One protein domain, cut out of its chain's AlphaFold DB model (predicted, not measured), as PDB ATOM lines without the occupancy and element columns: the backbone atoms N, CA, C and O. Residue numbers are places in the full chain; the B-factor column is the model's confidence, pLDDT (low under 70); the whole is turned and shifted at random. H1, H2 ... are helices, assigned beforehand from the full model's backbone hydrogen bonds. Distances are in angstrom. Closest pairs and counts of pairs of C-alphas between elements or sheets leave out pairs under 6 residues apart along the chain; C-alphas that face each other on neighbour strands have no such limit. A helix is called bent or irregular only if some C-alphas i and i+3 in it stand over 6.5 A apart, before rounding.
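Overview. This is residues 16 to 168 of the 484 residues of the protein "Hypothetical protein" of Micromonas pusilla (UniProt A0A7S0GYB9). The long helices H2 and H4 make a narrow V, closed where the first part of H2 meets the last part of H4; H3 packs on both from one side, the centres of the three making a triangle, and residues 16 to 28 of H1 stick out as an arm beyond the closed end. The printed part has 153 residues with four named helices, H1 to H4 in chain order, and no named strand: all helix, loose, radius of gyration of the C-alphas 19.8 A, spans 66 by 37 by 21 A.

Along the chain. Find C-alpha 34 at (47.409, 23.608, 19.155); H2 runs 47.7 A to residue 66. H3 is residues 74 to 86, 17.8 A. H4, residues 116 to 145, runs 42.7 A to C-alpha 145 at (42.103, 16.903, 15.519). H1, residues 16 to 31, 24.1 A, is only just irregular: C-alphas 16 and 19 are 6.9 A apart.

Arrangement. H2, H3 and H4 form a bundle, helices grouped together. Look at residues 38 to 49 of H2, which touch H4, closest C-alphas Lys 38 and Glu 145, 5.9 A, opposite ways at a shallow tilt of 34 degrees, only just short of steep. Residues 50 to 61 touch H3, a helical hairpin at 14 degrees, closest C-alphas Val 61 and Gly 74, 6.1 A. H3 touches H4 at a steep tilt of 40 degrees, the closest C-alphas being Val 85 and Val 134, 7.3 A. H1 is apart from H3 and H4, and only just from H2, closest 8.0 A. Every O i to N i+4 pair is within hydrogen-bond range in H2, H3 and H4, and 11 of 12 in H1.

Size, cuts and confidence. The C-alphas of Phe 16 and Ser 115, the two farthest apart, are 68.2 A apart. The printed part has no cut. The link from H3 to H4 is long, 29 residues. Look for pLDDT under 70 at residues 61 to 62, 64 to 114 and 116 to 126.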
ATOM      1  N   PHE A  16      69.701  22.486  -2.722       83.62
ATOM      2  CA  PHE A  16      70.396  23.189  -1.639       83.62
ATOM      3  C   PHE A  16      69.476  24.035  -0.736       83.62
ATOM      4  O   PHE A  16      69.898  24.438   0.347       83.62
ATOM      5  N   LEU A  17      68.239  24.322  -1.161       78.75
ATOM      6  CA  LEU A  17      67.229  25.053  -0.384       78.75
ATOM      7  C   LEU A  17      66.171  24.144   0.246       78.75
ATOM      8  O   LEU A  17      65.463  24.609   1.138       78.75
ATOM      9  N   ARG A  18      66.064  22.874  -0.169       76.81
ATOM     10  CA  ARG A  18      65.031  21.960   0.348       76.81
ATOM     11  C   ARG A  18      65.172  21.728   1.848       76.81
ATOM     12  O   ARG A  18      64.210  21.917   2.581       76.81
ATOM     13  N   GLU A  19      66.375  21.385   2.299       77.31
ATOM     14  CA  GLU A  19      66.633  21.076   3.708       77.31
ATOM     15  C   GLU A  19      66.472  22.307   4.630       77.31
ATOM     16  O   GLU A  19      65.734  22.219   5.613       77.31
ATOM     17  N   PRO A  20      67.024  23.497   4.304       82.31
ATOM     18  CA  PRO A  20      66.730  24.717   5.062       82.31
ATOM     19  C   PRO A  20      65.237  25.056   5.125       82.31
ATOM     20  O   PRO A  20      64.742  25.466   6.173       82.31
ATOM     21  N   PHE A  21      64.508  24.894   4.016       78.12
ATOM     22  CA  PHE A  21      63.077  25.191   3.978       78.12
ATOM     23  C   PHE A  21      62.271  24.199   4.821       78.12
ATOM     24  O   PHE A  21      61.387  24.617   5.568       78.12
ATOM     25  N   LYS A  22      62.618  22.908   4.764       76.94
ATOM     26  CA  LYS A  22      62.028  21.861   5.603       76.94
ATOM     27  C   LYS A  22      62.191  22.184   7.087       76.94
ATOM     28  O   LYS A  22      61.201  22.203   7.808       76.94
ATOM     29  N   GLN A  23      63.392  22.567   7.519       77.75
ATOM     30  CA  GLN A  23      63.648  22.955   8.912       77.75
ATOM     31  C   GLN A  23      62.858  24.199   9.341       77.75
ATOM     32  O   GLN A  23      62.426  24.303  10.488       77.75
ATOM     33  N   VAL A  24      62.660  25.167   8.440       78.38
ATOM     34  CA  VAL A  24      61.808  26.336   8.713       78.38
ATOM     35  C   VAL A  24      60.343  25.921   8.849       78.38
ATOM     36  O   VAL A  24      59.681  26.383   9.777       78.38
ATOM     37  N   ALA A  25      59.846  25.050   7.970       74.19
ATOM     38  CA  ALA A  25      58.482  24.532   8.034       74.19
ATOM     39  C   ALA A  25      58.235  23.739   9.329       74.19
ATOM     40  O   ALA A  25      57.261  24.019  10.022       74.19
ATOM     41  N   GLU A  26      59.155  22.845   9.705       78.44
ATOM     42  CA  GLU A  26      59.105  22.080  10.960       78.44
ATOM     43  C   GLU A  26      59.078  23.010  12.182       78.44
ATOM     44  O   GLU A  26      58.220  22.873  13.051       78.44
ATOM     45  N   ARG A  27      59.942  24.033  12.226       78.38
ATOM     46  CA  ARG A  27      59.951  25.015  13.328       78.38
ATOM     47  C   ARG A  27      58.686  25.865  13.388       78.38
ATOM     48  O   ARG A  27      58.233  26.201  14.479       78.38
ATOM     49  N   LEU A  28      58.135  26.256  12.238       74.56
ATOM     50  CA  LEU A  28      56.861  26.976  12.178       74.56
ATOM     51  C   LEU A  28      55.723  26.095  12.692       74.56
ATOM     52  O   LEU A  28      54.886  26.566  13.459       74.56
ATOM     53  N   GLU A  29      55.716  24.819  12.317       75.88
ATOM     54  CA  GLU A  29      54.754  23.852  12.823       75.88
ATOM     55  C   GLU A  29      54.899  23.659  14.336       75.88
ATOM     56  O   GLU A  29      53.902  23.715  15.048       75.88
ATOM     57  N   GLU A  30      56.106  23.494  14.870       79.50
ATOM     58  CA  GLU A  30      56.340  23.397  16.319       79.50
ATOM     59  C   GLU A  30      55.902  24.658  17.077       79.50
ATOM     60  O   GLU A  30      55.357  24.558  18.178       79.50
ATOM     61  N   ALA A  31      56.091  25.839  16.483       82.38
ATOM     62  CA  ALA A  31      55.744  27.120  17.094       82.38
ATOM     63  C   ALA A  31      54.235  27.432  17.085       82.38
ATOM     64  O   ALA A  31      53.787  28.289  17.852       82.38
ATOM     65  N   LEU A  32      53.439  26.775  16.232       81.00
ATOM     66  CA  LEU A  32      51.999  27.018  16.144       81.00
ATOM     67  C   LEU A  32      51.257  26.475  17.383       81.00
ATOM     68  O   LEU A  32      51.370  25.285  17.695       81.00
ATOM     69  N   PRO A  33      50.418  27.290  18.053       85.94
ATOM     70  CA  PRO A  33      49.541  26.806  19.115       85.94
ATOM     71  C   PRO A  33      48.612  25.690  18.621       85.94
ATOM     72  O   PRO A  33      48.157  25.713  17.476       85.94
ATOM     73  N   ALA A  34      48.268  24.745  19.500       82.25
ATOM     74  CA  ALA A  34      47.409  23.608  19.155       82.25
ATOM     75  C   ALA A  34      46.064  24.035  18.535       82.25
ATOM     76  O   ALA A  34      45.616  23.422  17.569       82.25
ATOM     77  N   ASP A  35      45.459  25.119  19.027       82.00
ATOM     78  CA  ASP A  35      44.202  25.643  18.481       82.00
ATOM     79  C   ASP A  35      44.361  26.189  17.057       82.00
ATOM     80  O   ASP A  35      43.496  25.966  16.210       82.00
ATOM     81  N   ALA A  36      45.489  26.842  16.757       83.88
ATOM     82  CA  ALA A  36      45.789  27.317  15.409       83.88
ATOM     83  C   ALA A  36      45.994  26.140  14.443       83.88
ATOM     84  O   ALA A  36      45.467  26.158  13.330       83.88
ATOM     85  N   LYS A  37      46.681  25.075  14.888       82.31
ATOM     86  CA  LYS A  37      46.831  23.831  14.113       82.31
ATOM     87  C   LYS A  37      45.480  23.204  13.783       82.31
ATOM     88  O   LYS A  37      45.218  22.891  12.625       82.31
ATOM     89  N   LYS A  38      44.596  23.085  14.780       84.19
ATOM     90  CA  LYS A  38      43.233  22.572  14.580       84.19
ATOM     91  C   LYS A  38      42.444  23.420  13.588       84.19
ATOM     92  O   LYS A  38      41.791  22.864  12.717       84.19
ATOM     93  N   GLN A  39      42.522  24.750  13.660       81.12
ATOM     94  CA  GLN A  39      41.822  25.628  12.713       81.12
ATOM     95  C   GLN A  39      42.293  25.442  11.267       81.12
ATOM     96  O   GLN A  39      41.461  25.357  10.363       81.12
ATOM     97  N   VAL A  40      43.605  25.342  11.040       83.19
ATOM     98  CA  VAL A  40      44.160  25.081   9.702       83.19
ATOM     99  C   VAL A  40      43.728  23.704   9.197       83.19
ATOM    100  O   VAL A  40      43.252  23.596   8.066       83.19
ATOM    101  N   LEU A  41      43.812  22.676  10.048       85.69
ATOM    102  CA  LEU A  41      43.370  21.320   9.724       85.69
ATOM    103  C   LEU A  41      41.880  21.287   9.359       85.69
ATOM    104  O   LEU A  41      41.532  20.751   8.310       85.69
ATOM    105  N   ARG A  42      41.010  21.920  10.160       84.25
ATOM    106  CA  ARG A  42      39.566  22.046   9.885       84.25
ATOM    107  C   ARG A  42      39.301  22.671   8.526       84.25
ATOM    108  O   ARG A  42      38.487  22.151   7.768       84.25
ATOM    109  N   ALA A  43      39.971  23.782   8.225       81.44
ATOM    110  CA  ALA A  43      39.781  24.497   6.969       81.44
ATOM    111  C   ALA A  43      40.187  23.633   5.765       81.44
ATOM    112  O   ALA A  43      39.430  23.537   4.796       81.44
ATOM    113  N   GLN A  44      41.346  22.974   5.838       84.81
ATOM    114  CA  GLN A  44      41.839  22.097   4.773       84.81
ATOM    115  C   GLN A  44      40.949  20.867   4.593       84.81
ATOM    116  O   GLN A  44      40.514  20.593   3.476       84.81
ATOM    117  N   TYR A  45      40.615  20.181   5.685       87.12
ATOM    118  CA  TYR A  45      39.758  19.002   5.665       87.12
ATOM    119  C   TYR A  45      38.367  19.318   5.102       87.12
ATOM    120  O   TYR A  45      37.952  18.709   4.121       87.12
ATOM    121  N   THR A  46      37.678  20.321   5.662       81.88
ATOM    122  CA  THR A  46      36.307  20.694   5.260       81.88
ATOM    123  C   THR A  46      36.254  21.113   3.791       81.88
ATOM    124  O   THR A  46      35.328  20.736   3.073       81.88
ATOM    125  N   SER A  47      37.269  21.842   3.315       81.12
ATOM    126  CA  SER A  47      37.368  22.218   1.900       81.12
ATOM    127  C   SER A  47      37.554  20.992   1.003       81.12
ATOM    128  O   SER A  47      36.880  20.878  -0.019       81.12
ATOM    129  N   ALA A  48      38.437  20.064   1.387       85.62
ATOM    130  CA  ALA A  48      38.722  18.862   0.612       85.62
ATOM    131  C   ALA A  48      37.502  17.936   0.513       85.62
ATOM    132  O   ALA A  48      37.092  17.583  -0.594       85.62
ATOM    133  N   VAL A  49      36.873  17.592   1.643       86.19
ATOM    134  CA  VAL A  49      35.686  16.717   1.643       86.19
ATOM    135  C   VAL A  49      34.483  17.395   0.989       86.19
ATOM    136  O   VAL A  49      33.736  16.736   0.271       86.19
ATOM    137  N   GLY A  50      34.327  18.715   1.146       77.88
ATOM    138  CA  GLY A  50      33.268  19.478   0.485       77.88
ATOM    139  C   GLY A  50      33.390  19.458  -1.041       77.88
ATOM    140  O   GLY A  50      32.409  19.188  -1.735       77.88
ATOM    141  N   LEU A  51      34.598  19.683  -1.572       82.12
ATOM    142  CA  LEU A  51      34.869  19.588  -3.012       82.12
ATOM    143  C   LEU A  51      34.700  18.156  -3.531       82.12
ATOM    144  O   LEU A  51      34.095  17.961  -4.586       82.12
ATOM    145  N   ARG A  52      35.190  17.157  -2.784       86.38
ATOM    146  CA  ARG A  52      35.071  15.734  -3.135       86.38
ATOM    147  C   ARG A  52      33.609  15.293  -3.214       86.38
ATOM    148  O   ARG A  52      33.203  14.728  -4.227       86.38
ATOM    149  N   LEU A  53      32.812  15.617  -2.195       82.44
ATOM    150  CA  LEU A  53      31.378  15.326  -2.150       82.44
ATOM    151  C   LEU A  53      30.641  15.984  -3.323       82.44
ATOM    152  O   LEU A  53      29.869  15.326  -4.017       82.44
ATOM    153  N   ALA A  54      30.906  17.268  -3.591       74.44
ATOM    154  CA  ALA A  54      30.293  17.979  -4.713       74.44
ATOM    155  C   ALA A  54      30.656  17.348  -6.070       74.44
ATOM    156  O   ALA A  54      29.791  17.194  -6.939       74.44
ATOM    157  N   PHE A  55      31.920  16.951  -6.247       83.12
ATOM    158  CA  PHE A  55      32.383  16.288  -7.460       83.12
ATOM    159  C   PHE A  55      31.692  14.936  -7.667       83.12
ATOM    160  O   PHE A  55      31.037  14.748  -8.693       83.12
ATOM    161  N   PHE A  56      31.768  14.011  -6.706       83.81
ATOM    162  CA  PHE A  56      31.213  12.663  -6.878       83.81
ATOM    163  C   PHE A  56      29.688  12.640  -6.930       83.81
ATOM    164  O   PHE A  56      29.114  11.836  -7.662       83.81
ATOM    165  N   LEU A  57      29.015  13.586  -6.278       75.88
ATOM    166  CA  LEU A  57      27.591  13.799  -6.507       75.88
ATOM    167  C   LEU A  57      27.296  14.110  -7.982       75.88
ATOM    168  O   LEU A  57      26.387  13.521  -8.569       75.88
ATOM    169  N   SER A  58      28.053  15.027  -8.593       73.12
ATOM    170  CA  SER A  58      27.859  15.367 -10.009       73.12
ATOM    171  C   SER A  58      28.061  14.147 -10.917       73.12
ATOM    172  O   SER A  58      27.309  13.966 -11.877       73.12
ATOM    173  N   GLN A  59      29.002  13.265 -10.561       79.31
ATOM    174  CA  GLN A  59      29.244  11.998 -11.254       79.31
ATOM    175  C   GLN A  59      28.084  11.012 -11.081       79.31
ATOM    176  O   GLN A  59      27.667  10.391 -12.058       79.31
ATOM    177  N   GLY A  60      27.501  10.913  -9.884       71.44
ATOM    178  CA  GLY A  60      26.301  10.108  -9.637       71.44
ATOM    179  C   GLY A  60      25.107  10.576 -10.474       71.44
ATOM    180  O   GLY A  60      24.431   9.767 -11.114       71.44
ATOM    181  N   VAL A  61      24.894  11.896 -10.574       68.56
ATOM    182  CA  VAL A  61      23.852  12.476 -11.441       68.56
ATOM    183  C   VAL A  61      24.115  12.150 -12.914       68.56
ATOM    184  O   VAL A  61      23.194  11.731 -13.615       68.56
ATOM    185  N   LEU A  62      25.349  12.299 -13.400       69.69
ATOM    186  CA  LEU A  62      25.710  11.936 -14.777       69.69
ATOM    187  C   LEU A  62      25.479  10.442 -15.051       69.69
ATOM    188  O   LEU A  62      24.858  10.096 -16.056       69.69
ATOM    189  N   SER A  63      25.888   9.576 -14.124       70.06
ATOM    190  CA  SER A  63      25.720   8.122 -14.223       70.06
ATOM    191  C   SER A  63      24.244   7.718 -14.264       70.06
ATOM    192  O   SER A  63      23.858   6.877 -15.077       70.06
ATOM    193  N   SER A  64      23.381   8.371 -13.474       66.75
ATOM    194  CA  SER A  64      21.924   8.136 -13.505       66.75
ATOM    195  C   SER A  64      21.287   8.474 -14.860       66.75
ATOM    196  O   SER A  64      20.372   7.785 -15.311       66.75
ATOM    197  N   ARG A  65      21.811   9.495 -15.557       67.62
ATOM    198  CA  ARG A  65      21.340   9.891 -16.893       67.62
ATOM    199  C   ARG A  65      21.794   8.917 -17.973       67.62
ATOM    200  O   ARG A  65      21.012   8.610 -18.866       67.62
ATOM    201  N   VAL A  66      23.037   8.439 -17.897       64.75
ATOM    202  CA  VAL A  66      23.596   7.481 -18.869       64.75
ATOM    203  C   VAL A  66      22.964   6.096 -18.722       64.75
ATOM    204  O   VAL A  66      22.663   5.455 -19.724       64.75
ATOM    205  N   SER A  67      22.707   5.659 -17.489       58.84
ATOM    206  CA  SER A  67      22.029   4.387 -17.198       58.84
ATOM    207  C   SER A  67      20.507   4.434 -17.394       58.84
ATOM    208  O   SER A  67      19.840   3.410 -17.283       58.84
ATOM    209  N   GLY A  68      19.932   5.609 -17.676       56.62
ATOM    210  CA  GLY A  68      18.494   5.778 -17.899       56.62
ATOM    211  C   GLY A  68      17.624   5.600 -16.647       56.62
ATOM    212  O   GLY A  68      16.405   5.532 -16.777       56.62
ATOM    213  N   SER A  69      18.215   5.533 -15.447       50.84
ATOM    214  CA  SER A  69      17.533   5.107 -14.216       50.84
ATOM    215  C   SER A  69      16.974   6.236 -13.341       50.84
ATOM    216  O   SER A  69      16.531   5.966 -12.228       50.84
ATOM    217  N   SER A  70      17.010   7.504 -13.770       52.72
ATOM    218  CA  SER A  70      16.197   8.619 -13.229       52.72
ATOM    219  C   SER A  70      16.610   9.966 -13.837       52.72
ATOM    220  O   SER A  70      17.754  10.174 -14.232       52.72
ATOM    221  N   ASN A  71      15.682  10.929 -13.854       50.00
ATOM    222  CA  ASN A  71      15.973  12.335 -14.151       50.00
ATOM    223  C   ASN A  71      16.199  13.108 -12.840       50.00
ATOM    224  O   ASN A  71      15.330  13.866 -12.402       50.00
ATOM    225  N   ILE A  72      17.354  12.903 -12.197       52.34
ATOM    226  CA  ILE A  72      17.763  13.704 -11.033       52.34
ATOM    227  C   ILE A  72      18.061  15.142 -11.498       52.34
ATOM    228  O   ILE A  72      18.839  15.367 -12.438       52.34
ATOM    229  N   ASP A  73      17.438  16.132 -10.848       51.34
ATOM    230  CA  ASP A  73      17.736  17.548 -11.082       51.34
ATOM    231  C   ASP A  73      19.080  17.884 -10.424       51.34
ATOM    232  O   ASP A  73      19.171  18.169  -9.230       51.34
ATOM    233  N   GLY A  74      20.143  17.824 -11.226       49.44
ATOM    234  CA  GLY A  74      21.506  18.082 -10.768       49.44
ATOM    235  C   GLY A  74      21.701  19.467 -10.147       49.44
ATOM    236  O   GLY A  74      22.559  19.610  -9.282       49.44
ATOM    237  N   ALA A  75      20.897  20.471 -10.523       47.41
ATOM    238  CA  ALA A  75      20.977  21.801  -9.922       47.41
ATOM    239  C   ALA A  75      20.335  21.825  -8.526       47.41
ATOM    240  O   ALA A  75      20.888  22.430  -7.608       47.41
ATOM    241  N   ALA A  76      19.209  21.128  -8.342       51.84
ATOM    242  CA  ALA A  76      18.555  20.995  -7.039       51.84
ATOM    243  C   ALA A  76      19.390  20.153  -6.058       51.84
ATOM    244  O   ALA A  76      19.579  20.559  -4.913       51.84
ATOM    245  N   ALA A  77      19.959  19.033  -6.520       49.81
ATOM    246  CA  ALA A  77      20.856  18.197  -5.719       49.81
ATOM    247  C   ALA A  77      22.123  18.961  -5.296       49.81
ATOM    248  O   ALA A  77      22.486  18.954  -4.120       49.81
ATOM    249  N   ALA A  78      22.755  19.690  -6.224       48.56
ATOM    250  CA  ALA A  78      23.920  20.518  -5.917       48.56
ATOM    251  C   ALA A  78      23.593  21.639  -4.912       48.56
ATOM    252  O   ALA A  78      24.359  21.859  -3.978       48.56
ATOM    253  N   ALA A  79      22.450  22.320  -5.051       51.25
ATOM    254  CA  ALA A  79      22.043  23.389  -4.133       51.25
ATOM    255  C   ALA A  79      21.730  22.875  -2.715       51.25
ATOM    256  O   ALA A  79      22.159  23.486  -1.735       51.25
ATOM    257  N   ALA A  80      21.034  21.740  -2.599       52.47
ATOM    258  CA  ALA A  80      20.766  21.074  -1.324       52.47
ATOM    259  C   ALA A  80      22.071  20.694  -0.602       52.47
ATOM    260  O   ALA A  80      22.194  20.862   0.611       52.47
ATOM    261  N   ILE A  81      23.079  20.256  -1.353       50.31
ATOM    262  CA  ILE A  81      24.367  19.821  -0.805       50.31
ATOM    263  C   ILE A  81      25.274  20.991  -0.447       50.31
ATOM    264  O   ILE A  81      25.873  20.971   0.623       50.31
ATOM    265  N   VAL A  82      25.306  22.056  -1.250       50.31
ATOM    266  CA  VAL A  82      25.963  23.316  -0.863       50.31
ATOM    267  C   VAL A  82      25.359  23.839   0.437       50.31
ATOM    268  O   VAL A  82      26.096  24.189   1.353       50.31
ATOM    269  N   LYS A  83      24.027  23.817   0.564       52.59
ATOM    270  CA  LYS A  83      23.352  24.178   1.813       52.59
ATOM    271  C   LYS A  83      23.740  23.232   2.953       52.59
ATOM    272  O   LYS A  83      23.974  23.710   4.046       52.59
ATOM    273  N   ALA A  84      23.859  21.926   2.708       51.50
ATOM    274  CA  ALA A  84      24.206  20.944   3.736       51.50
ATOM    275  C   ALA A  84      25.653  21.003   4.236       51.50
ATOM    276  O   ALA A  84      25.893  20.782   5.420       51.50
ATOM    277  N   VAL A  85      26.599  21.286   3.343       49.84
ATOM    278  CA  VAL A  85      28.033  21.380   3.647       49.84
ATOM    279  C   VAL A  85      28.387  22.744   4.243       49.84
ATOM    280  O   VAL A  85      29.276  22.822   5.085       49.84
ATOM    281  N   LEU A  86      27.707  23.814   3.815       48.38
ATOM    282  CA  LEU A  86      27.968  25.181   4.279       48.38
ATOM    283  C   LEU A  86      27.120  25.607   5.483       48.38
ATOM    284  O   LEU A  86      27.321  26.720   5.963       48.38
ATOM    285  N   ASP A  87      26.179  24.782   5.955       50.25
ATOM    286  CA  ASP A  87      25.400  25.088   7.157       50.25
ATOM    287  C   ASP A  87      26.318  25.050   8.395       50.25
ATOM    288  O   ASP A  87      26.849  23.982   8.727       50.25
ATOM    289  N   PRO A  88      26.550  26.194   9.067       39.03
ATOM    290  CA  PRO A  88      27.423  26.252  10.232       39.03
ATOM    291  C   PRO A  88      26.784  25.631  11.482       39.03
ATOM    292  O   PRO A  88      27.496  25.409  12.463       39.03
ATOM    293  N   GLU A  89      25.474  25.357  11.477       43.12
ATOM    294  CA  GLU A  89      24.780  24.818  12.646       43.12
ATOM    295  C   GLU A  89      25.044  23.306  12.835       43.12
ATOM    296  O   GLU A  89      25.109  22.522  11.871       43.12
ATOM    297  N   PRO A  90      25.186  22.831  14.088       43.03
ATOM    298  CA  PRO A  90      25.317  21.410  14.373       43.03
ATOM    299  C   PRO A  90      24.044  20.666  13.951       43.03
ATOM    300  O   PRO A  90      23.041  20.661  14.660       43.03
ATOM    301  N   ARG A  91      24.076  19.989  12.797       52.69
ATOM    302  CA  ARG A  91      23.054  18.984  12.472       52.69
ATOM    303  C   ARG A  91      23.014  17.930  13.574       52.69
ATOM    304  O   ARG A  91      24.068  17.458  14.004       52.69
ATOM    305  N   ALA A  92      21.813  17.576  14.020       49.50
ATOM    306  CA  ALA A  92      21.627  16.499  14.977       49.50
ATOM    307  C   ALA A  92      22.269  15.198  14.452       49.50
ATOM    308  O   ALA A  92      22.292  14.931  13.248       49.50
ATOM    309  N   ARG A  93      22.809  14.377  15.366       45.44
ATOM    310  CA  ARG A  93      23.382  13.056  15.025       45.44
ATOM    311  C   ARG A  93      22.357  12.126  14.367       45.44
ATOM    312  O   ARG A  93      22.740  11.235  13.619       45.44
ATOM    313  N   VAL A  94      21.078  12.365  14.645       49.41
ATOM    314  CA  VAL A  94      19.925  11.704  14.037       49.41
ATOM    315  C   VAL A  94      19.276  12.693  13.064       49.41
ATOM    316  O   VAL A  94      19.107  13.853  13.444       49.41
ATOM    317  N   PRO A  95      18.912  12.280  11.839       52.66
ATOM    318  CA  PRO A  95      18.203  13.145  10.902       52.66
ATOM    319  C   PRO A  95      16.910  13.705  11.515       52.66
ATOM    320  O   PRO A  95      16.105  12.950  12.058       52.66
ATOM    321  N   ASP A  96      16.711  15.019  11.431       51.94
ATOM    322  CA  ASP A  96      15.482  15.672  11.890       51.94
ATOM    323  C   ASP A  96      14.334  15.377  10.911       51.94
ATOM    324  O   ASP A  96      14.496  15.477   9.694       51.94
ATOM    325  N   ALA A  97      13.167  15.013  11.442       49.56
ATOM    326  CA  ALA A  97      11.966  14.761  10.657       49.56
ATOM    327  C   ALA A  97      11.376  16.043  10.035       49.56
ATOM    328  O   ALA A  97      10.591  15.931   9.094       49.56
ATOM    329  N   GLU A  98      11.746  17.232  10.530       45.38
ATOM    330  CA  GLU A  98      11.257  18.532  10.035       45.38
ATOM    331  C   GLU A  98      12.275  19.323   9.192       45.38
ATOM    332  O   GLU A  98      11.989  20.443   8.752       45.38
ATOM    333  N   SER A  99      13.457  18.760   8.921       48.00
ATOM    334  CA  SER A  99      14.454  19.422   8.077       48.00
ATOM    335  C   SER A  99      13.997  19.488   6.610       48.00
ATOM    336  O   SER A  99      13.344  18.583   6.097       48.00
ATOM    337  N   ASN A 100      14.274  20.616   5.944       47.34
ATOM    338  CA  ASN A 100      13.762  20.933   4.608       47.34
ATOM    339  C   ASN A 100      14.916  21.289   3.653       47.34
ATOM    340  O   ASN A 100      15.290  22.463   3.483       47.34
ATOM    341  N   LEU A 101      15.482  20.266   3.007       48.25
ATOM    342  CA  LEU A 101      16.373  20.422   1.848       48.25
ATOM    343  C   LEU A 101      15.626  20.756   0.537       48.25
ATOM    344  O   LEU A 101      16.273  21.019  -0.479       48.25
ATOM    345  N   GLY A 102      14.292  20.846   0.556       50.53
ATOM    346  CA  GLY A 102      13.448  21.017  -0.629       50.53
ATOM    347  C   GLY A 102      13.334  19.731  -1.460       50.53
ATOM    348  O   GLY A 102      14.079  18.779  -1.257       50.53
ATOM    349  N   ASN A 103      12.394  19.688  -2.411       50.28
ATOM    350  CA  ASN A 103      12.199  18.511  -3.267       50.28
ATOM    351  C   ASN A 103      13.371  18.355  -4.256       50.28
ATOM    352  O   ASN A 103      13.449  19.086  -5.247       50.28
ATOM    353  N   ILE A 104      14.269  17.399  -3.993       52.47
ATOM    354  CA  ILE A 104      15.485  17.153  -4.797       52.47
ATOM    355  C   ILE A 104      15.177  16.308  -6.049       52.47
ATOM    356  O   ILE A 104      15.851  16.427  -7.073       52.47
ATOM    357  N   VAL A 105      14.127  15.481  -6.003       49.41
ATOM    358  CA  VAL A 105      13.749  14.556  -7.085       49.41
ATOM    359  C   VAL A 105      12.363  14.908  -7.622       49.41
ATOM    360  O   VAL A 105      11.405  15.013  -6.860       49.41
ATOM    361  N   ARG A 106      12.248  15.105  -8.944       50.22
ATOM    362  CA  ARG A 106      10.980  15.481  -9.606       50.22
ATOM    363  C   ARG A 106      10.236  14.307 -10.254       50.22
ATOM    364  O   ARG A 106       9.014  14.347 -10.329       50.22
ATOM    365  N   ASN A 107      10.948  13.269 -10.699       48.56
ATOM    366  CA  ASN A 107      10.379  12.105 -11.387       48.56
ATOM    367  C   ASN A 107      10.993  10.808 -10.844       48.56
ATOM    368  O   ASN A 107      12.161  10.805 -10.450       48.56
ATOM    369  N   ALA A 108      10.231   9.713 -10.843       47.25
ATOM    370  CA  ALA A 108      10.722   8.402 -10.429       47.25
ATOM    371  C   ALA A 108      11.693   7.807 -11.471       47.25
ATOM    372  O   ALA A 108      11.828   8.316 -12.587       47.25
ATOM    373  N   ALA A 109      12.350   6.700 -11.111       44.69
ATOM    374  CA  ALA A 109      13.285   5.976 -11.979       44.69
ATOM    375  C   ALA A 109      12.661   5.489 -13.305       44.69
ATOM    376  O   ALA A 109      13.368   5.342 -14.293       44.69
ATOM    377  N   ASP A 110      11.340   5.292 -13.340       46.25
ATOM    378  CA  ASP A 110      10.562   4.888 -14.521       46.25
ATOM    379  C   ASP A 110      10.055   6.078 -15.371       46.25
ATOM    380  O   ASP A 110       9.304   5.895 -16.329       46.25
ATOM    381  N   GLY A 111      10.450   7.310 -15.027       48.38
ATOM    382  CA  GLY A 111      10.088   8.528 -15.753       48.38
ATOM    383  C   GLY A 111       8.720   9.119 -15.403       48.38
ATOM    384  O   GLY A 111       8.383  10.181 -15.933       48.38
ATOM    385  N   ARG A 112       7.937   8.504 -14.502       62.56
ATOM    386  CA  ARG A 112       6.665   9.085 -14.037       62.56
ATOM    387  C   ARG A 112       6.904  10.280 -13.111       62.56
ATOM    388  O   ARG A 112       7.853  10.288 -12.324       62.56
ATOM    389  N   ALA A 113       6.007  11.263 -13.152       61.44
ATOM    390  CA  ALA A 113       5.986  12.323 -12.147       61.44
ATOM    391  C   ALA A 113       5.685  11.719 -10.767       61.44
ATOM    392  O   ALA A 113       4.761  10.912 -10.629       61.44
ATOM    393  N   LEU A 114       6.477  12.092  -9.762       61.34
ATOM    394  CA  LEU A 114       6.217  11.695  -8.380       61.34
ATOM    395  C   LEU A 114       5.031  12.504  -7.847       61.34
ATOM    396  O   LEU A 114       4.943  13.711  -8.083       61.34
ATOM    397  N   SER A 115       4.124  11.859  -7.115       72.19
ATOM    398  CA  SER A 115       3.175  12.599  -6.277       72.19
ATOM    399  C   SER A 115       3.931  13.395  -5.206       72.19
ATOM    400  O   SER A 115       5.064  13.058  -4.865       72.19
ATOM    401  N   GLU A 116       3.317  14.438  -4.638       67.94
ATOM    402  CA  GLU A 116       3.962  15.234  -3.578       67.94
ATOM    403  C   GLU A 116       4.408  14.370  -2.388       67.94
ATOM    404  O   GLU A 116       5.490  14.586  -1.850       67.94
ATOM    405  N   ALA A 117       3.622  13.349  -2.029       67.62
ATOM    406  CA  ALA A 117       3.962  12.408  -0.966       67.62
ATOM    407  C   ALA A 117       5.191  11.545  -1.313       67.62
ATOM    408  O   ALA A 117       6.079  11.381  -0.481       67.62
ATOM    409  N   GLU A 118       5.282  11.037  -2.545       62.41
ATOM    410  CA  GLU A 118       6.434  10.240  -2.988       62.41
ATOM    411  C   GLU A 118       7.696  11.101  -3.157       62.41
ATOM    412  O   GLU A 118       8.797  10.666  -2.828       62.41
ATOM    413  N   ALA A 119       7.552  12.339  -3.639       62.28
ATOM    414  CA  ALA A 119       8.658  13.287  -3.742       62.28
ATOM    415  C   ALA A 119       9.199  13.679  -2.356       62.28
ATOM    416  O   ALA A 119      10.416  13.784  -2.183       62.28
ATOM    417  N   ALA A 120       8.312  13.848  -1.371       65.25
ATOM    418  CA  ALA A 120       8.684  14.096   0.018       65.25
ATOM    419  C   ALA A 120       9.404  12.888   0.641       65.25
ATOM    420  O   ALA A 120      10.450  13.073   1.255       65.25
ATOM    421  N   GLU A 121       8.919  11.660   0.423       64.81
ATOM    422  CA  GLU A 121       9.564  10.436   0.930       64.81
ATOM    423  C   GLU A 121      10.974  10.246   0.344       64.81
ATOM    424  O   GLU A 121      11.926   9.979   1.077       64.81
ATOM    425  N   VAL A 122      11.143  10.457  -0.966       61.97
ATOM    426  CA  VAL A 122      12.461  10.384  -1.621       61.97
ATOM    427  C   VAL A 122      13.398  11.488  -1.124       61.97
ATOM    428  O   VAL A 122      14.582  11.235  -0.898       61.97
ATOM    429  N   SER A 123      12.889  12.706  -0.934       64.81
ATOM    430  CA  SER A 123      13.699  13.823  -0.431       64.81
ATOM    431  C   SER A 123      14.133  13.588   1.016       64.81
ATOM    432  O   SER A 123      15.304  13.787   1.330       64.81
ATOM    433  N   GLN A 124      13.239  13.063   1.861       67.19
ATOM    434  CA  GLN A 124      13.554  12.658   3.230       67.19
ATOM    435  C   GLN A 124      14.614  11.550   3.254       67.19
ATOM    436  O   GLN A 124      15.580  11.644   4.005       67.19
ATOM    437  N   PHE A 125      14.489  10.528   2.403       66.19
ATOM    438  CA  PHE A 125      15.493   9.469   2.287       66.19
ATOM    439  C   PHE A 125      16.878  10.031   1.920       66.19
ATOM    440  O   PHE A 125      17.869   9.746   2.593       66.19
ATOM    441  N   LEU A 126      16.955  10.885   0.895       67.75
ATOM    442  CA  LEU A 126      18.213  11.522   0.487       67.75
ATOM    443  C   LEU A 126      18.811  12.390   1.599       67.75
ATOM    444  O   LEU A 126      20.019  12.361   1.827       67.75
ATOM    445  N   GLU A 127      17.975  13.138   2.309       70.44
ATOM    446  CA  GLU A 127      18.381  13.986   3.426       70.44
ATOM    447  C   GLU A 127      18.975  13.191   4.591       70.44
ATOM    448  O   GLU A 127      20.017  13.570   5.136       70.44
ATOM    449  N   GLN A 128      18.352  12.067   4.941       71.56
ATOM    450  CA  GLN A 128      18.851  11.177   5.984       71.56
ATOM    451  C   GLN A 128      20.232  10.616   5.615       71.56
ATOM    452  O   GLN A 128      21.168  10.707   6.411       71.56
ATOM    453  N   HIS A 129      20.399  10.130   4.379       76.56
ATOM    454  CA  HIS A 129      21.689   9.630   3.894       76.56
ATOM    455  C   HIS A 129      22.766  10.727   3.851       76.56
ATOM    456  O   HIS A 129      23.879  10.506   4.327       76.56
ATOM    457  N   LEU A 130      22.444  11.927   3.355       76.12
ATOM    458  CA  LEU A 130      23.378  13.060   3.351       76.12
ATOM    459  C   LEU A 130      23.776  13.485   4.766       76.12
ATOM    460  O   LEU A 130      24.933  13.828   5.002       76.12
ATOM    461  N   THR A 131      22.848  13.445   5.720       74.94
ATOM    462  CA  THR A 131      23.139  13.752   7.127       74.94
ATOM    463  C   THR A 131      24.123  12.749   7.719       74.94
ATOM    464  O   THR A 131      25.090  13.162   8.361       74.94
ATOM    465  N   CYS A 132      23.956  11.452   7.447       80.62
ATOM    466  CA  CYS A 132      24.928  10.437   7.856       80.62
ATOM    467  C   CYS A 132      26.308  10.651   7.233       80.62
ATOM    468  O   CYS A 132      27.299  10.541   7.946       80.62
ATOM    469  N   ILE A 133      26.388  10.998   5.944       83.81
ATOM    470  CA  ILE A 133      27.667  11.288   5.273       83.81
ATOM    471  C   ILE A 133      28.357  12.507   5.905       83.81
ATOM    472  O   ILE A 133      29.553  12.477   6.183       83.81
ATOM    473  N   VAL A 134      27.612  13.580   6.182       80.31
ATOM    474  CA  VAL A 134      28.169  14.772   6.845       80.31
ATOM    475  C   VAL A 134      28.657  14.439   8.256       80.31
ATOM    476  O   VAL A 134      29.738  14.880   8.644       80.31
ATOM    477  N   ASN A 135      27.901  13.647   9.020       81.00
ATOM    478  CA  ASN A 135      28.315  13.211  10.356       81.00
ATOM    479  C   ASN A 135      29.552  12.307  10.303       81.00
ATOM    480  O   ASN A 135      30.471  12.512  11.083       81.00
ATOM    481  N   LEU A 136      29.639  11.413   9.318       87.56
ATOM    482  CA  LEU A 136      30.828  10.607   9.060       87.56
ATOM    483  C   LEU A 136      32.076  11.484   8.829       87.56
ATOM    484  O   LEU A 136      33.132  11.220   9.403       87.56
ATOM    485  N   PHE A 137      31.965  12.557   8.037       88.38
ATOM    486  CA  PHE A 137      33.082  13.490   7.853       88.38
ATOM    487  C   PHE A 137      33.444  14.244   9.137       88.38
ATOM    488  O   PHE A 137      34.627  14.509   9.354       88.38
ATOM    489  N   ARG A 138      32.460  14.587   9.976       84.69
ATOM    490  CA  ARG A 138      32.687  15.234  11.280       84.69
ATOM    491  C   ARG A 138      33.404  14.300  12.254       84.69
ATOM    492  O   ARG A 138      34.367  14.728  12.879       84.69
ATOM    493  N   ASP A 139      32.996  13.038  12.319       87.50
ATOM    494  CA  ASP A 139      33.638  12.035  13.172       87.50
ATOM    495  C   ASP A 139      35.103  11.809  12.749       87.50
ATOM    496  O   ASP A 139      36.002  11.764  13.590       87.50
ATOM    497  N   GLU A 140      35.389  11.749  11.441       93.19
ATOM    498  CA  GLU A 140      36.774  11.727  10.943       93.19
ATOM    499  C   GLU A 140      37.550  12.995  11.328       93.19
ATOM    500  O   GLU A 140      38.671  12.888  11.824       93.19
ATOM    501  N   LEU A 141      36.967  14.187  11.175       88.56
ATOM    502  CA  LEU A 141      37.614  15.437  11.582       88.56
ATOM    503  C   LEU A 141      37.988  15.431  13.073       88.56
ATOM    504  O   LEU A 141      39.113  15.797  13.423       88.56
ATOM    505  N   ASP A 142      37.097  14.950  13.940       88.06
ATOM    506  CA  ASP A 142      37.360  14.811  15.373       88.06
ATOM    507  C   ASP A 142      38.533  13.851  15.644       88.06
ATOM    508  O   ASP A 142      39.395  14.135  16.487       88.06
ATOM    509  N   HIS A 143      38.632  12.733  14.919       93.69
ATOM    510  CA  HIS A 143      39.777  11.824  15.026       93.69
ATOM    511  C   HIS A 143      41.094  12.497  14.613       93.69
ATOM    512  O   HIS A 143      42.108  12.354  15.311       93.69
ATOM    513  N   LEU A 144      41.083  13.264  13.520       91.06
ATOM    514  CA  LEU A 144      42.254  13.984  13.014       91.06
ATOM    515  C   LEU A 144      42.724  15.071  13.988       91.06
ATOM    516  O   LEU A 144      43.915  15.176  14.286       91.06
ATOM    517  N   GLU A 145      41.796  15.846  14.548       88.12
ATOM    518  CA  GLU A 145      42.103  16.903  15.519       88.12
ATOM    519  C   GLU A 145      42.735  16.388  16.809       88.12
ATOM    520  O   GLU A 145      43.496  17.109  17.464       88.12
ATOM    521  N   ASN A 146      42.399  15.158  17.187       89.62
ATOM    522  CA  ASN A 146      42.909  14.512  18.389       89.62
ATOM    523  C   ASN A 146      44.164  13.661  18.127       89.62
ATOM    524  O   ASN A 146      44.769  13.152  19.080       89.62
ATOM    525  N   GLY A 147      44.588  13.567  16.860       90.19
ATOM    526  CA  GLY A 147      45.767  12.821  16.431       90.19
ATOM    527  C   GLY A 147      45.594  11.309  16.550       90.19
ATOM    528  O   GLY A 147      46.567  10.615  16.827       90.19
ATOM    529  N   VAL A 148      44.368  10.799  16.395       94.12
ATOM    530  CA  VAL A 148      44.090   9.350  16.422       94.12
ATOM    531  C   VAL A 148      44.744   8.661  15.223       94.12
ATOM    532  O   VAL A 148      45.317   7.581  15.367       94.12
ATOM    533  N   TYR A 149      44.683   9.311  14.063       94.50
ATOM    534  CA  TYR A 149      45.406   8.963  12.846       94.50
ATOM    535  C   TYR A 149      45.775  10.244  12.077       94.50
ATOM    536  O   TYR A 149      45.295  11.338  12.386       94.50
ATOM    537  N   LYS A 150      46.697  10.122  11.123       93.19
ATOM    538  CA  LYS A 150      47.237  11.227  10.324       93.19
ATOM    539  C   LYS A 150      46.213  11.750   9.323       93.19
ATOM    540  O   LYS A 150      45.310  11.028   8.907       93.19
ATOM    541  N   PHE A 151      46.408  12.995   8.892       92.25
ATOM    542  CA  PHE A 151      45.601  13.583   7.829       92.25
ATOM    543  C   PHE A 151      45.639  12.702   6.564       92.25
ATOM    544  O   PHE A 151      46.740  12.349   6.129       92.25
ATOM    545  N   PRO A 152      44.487  12.349   5.963       92.38
ATOM    546  CA  PRO A 152      44.460  11.408   4.850       92.38
ATOM    547  C   PRO A 152      45.155  11.971   3.609       92.38
ATOM    548  O   PRO A 152      44.877  13.094   3.176       92.38
ATOM    549  N   TYR A 153      46.061  11.193   3.016       89.25
ATOM    550  CA  TYR A 153      46.838  11.632   1.852       89.25
ATOM    551  C   TYR A 153      45.967  11.990   0.641       89.25
ATOM    552  O   TYR A 153      46.366  12.802  -0.191       89.25
ATOM    553  N   ASP A 154      44.811  11.345   0.516       88.69
ATOM    554  CA  ASP A 154      43.844  11.466  -0.573       88.69
ATOM    555  C   ASP A 154      43.026  12.759  -0.495       88.69
ATOM    556  O   ASP A 154      42.441  13.177  -1.491       88.69
ATOM    557  N   LEU A 155      43.033  13.426   0.663       88.25
ATOM    558  CA  LEU A 155      42.401  14.730   0.873       88.25
ATOM    559  C   LEU A 155      43.391  15.895   0.752       88.25
ATOM    560  O   LEU A 155      43.010  17.054   0.911       88.25
ATOM    561  N   ASN A 156      44.662  15.609   0.470       84.00
ATOM    562  CA  ASN A 156      45.689  16.619   0.273       84.00
ATOM    563  C   ASN A 156      46.213  16.565  -1.174       84.00
ATOM    564  O   ASN A 156      46.893  15.603  -1.532       84.00
ATOM    565  N   PRO A 157      45.975  17.600  -2.002       75.62
ATOM    566  CA  PRO A 157      46.455  17.646  -3.386       75.62
ATOM    567  C   PRO A 157      47.972  17.475  -3.548       75.62
ATOM    568  O   PRO A 157      48.424  17.061  -4.608       75.62
ATOM    569  N   ALA A 158      48.766  17.774  -2.512       76.00
ATOM    570  CA  ALA A 158      50.214  17.567  -2.530       76.00
ATOM    571  C   ALA A 158      50.620  16.084  -2.468       76.00
ATOM    572  O   ALA A 158      51.714  15.730  -2.899       76.00
ATOM    573  N   THR A 159      49.766  15.224  -1.910       81.31
ATOM    574  CA  THR A 159      50.063  13.804  -1.662       81.31
ATOM    575  C   THR A 159      49.109  12.853  -2.376       81.31
ATOM    576  O   THR A 159      49.401  11.660  -2.502       81.31
ATOM    577  N   ALA A 160      47.962  13.354  -2.832       84.50
ATOM    578  CA  ALA A 160      46.982  12.591  -3.580       84.50
ATOM    579  C   ALA A 160      47.538  12.219  -4.969       84.50
ATOM    580  O   ALA A 160      48.229  13.020  -5.605       84.50
ATOM    581  N   PRO A 161      47.242  11.012  -5.483       84.12
ATOM    582  CA  PRO A 161      47.612  10.626  -6.836       84.12
ATOM    583  C   PRO A 161      46.882  11.506  -7.851       84.12
ATOM    584  O   PRO A 161      45.763  11.957  -7.605       84.12
ATOM    585  N   ALA A 162      47.508  11.705  -9.011       83.50
ATOM    586  CA  ALA A 162      46.980  12.560 -10.071       83.50
ATOM    587  C   ALA A 162      45.550  12.166 -10.493       83.50
ATOM    588  O   ALA A 162      44.713  13.043 -10.678       83.50
ATOM    589  N   SER A 163      45.211  10.873 -10.452       82.69
ATOM    590  CA  SER A 163      43.856  10.350 -10.676       82.69
ATOM    591  C   SER A 163      42.751  10.930  -9.778       82.69
ATOM    592  O   SER A 163      41.578  10.728 -10.072       82.69
ATOM    593  N   GLN A 164      43.085  11.639  -8.694       81.50
ATOM    594  CA  GLN A 164      42.114  12.267  -7.789       81.50
ATOM    595  C   GLN A 164      42.040  13.794  -7.886       81.50
ATOM    596  O   GLN A 164      41.106  14.381  -7.343       81.50
ATOM    597  N   TRP A 165      42.998  14.458  -8.538       80.56
ATOM    598  CA  TRP A 165      43.048  15.929  -8.563       80.56
ATOM    599  C   TRP A 165      43.457  16.527  -9.910       80.56
ATOM    600  O   TRP A 165      43.136  17.685 -10.177       80.56
ATOM    601  N   ASN A 166      44.147  15.774 -10.768       85.88
ATOM    602  CA  ASN A 166      44.510  16.214 -12.106       85.88
ATOM    603  C   ASN A 166      43.254  16.214 -12.998       85.88
ATOM    604  O   ASN A 166      42.654  15.157 -13.194       85.88
ATOM    605  N   PRO A 167      42.856  17.363 -13.577       83.88
ATOM    606  CA  PRO A 167      41.636  17.444 -14.376       83.88
ATOM    607  C   PRO A 167      41.597  16.504 -15.587       83.88
ATOM    608  O   PRO A 167      40.512  16.078 -15.970       83.88
ATOM    609  N   VAL A 168      42.747  16.192 -16.194       86.12
ATOM    610  CA  VAL A 168      42.830  15.290 -17.353       86.12
ATOM    611  C   VAL A 168      42.557  13.856 -16.912       86.12
ATOM    612  O   VAL A 168      41.619  13.244 -17.414       86.12
TER     613      VAL A 168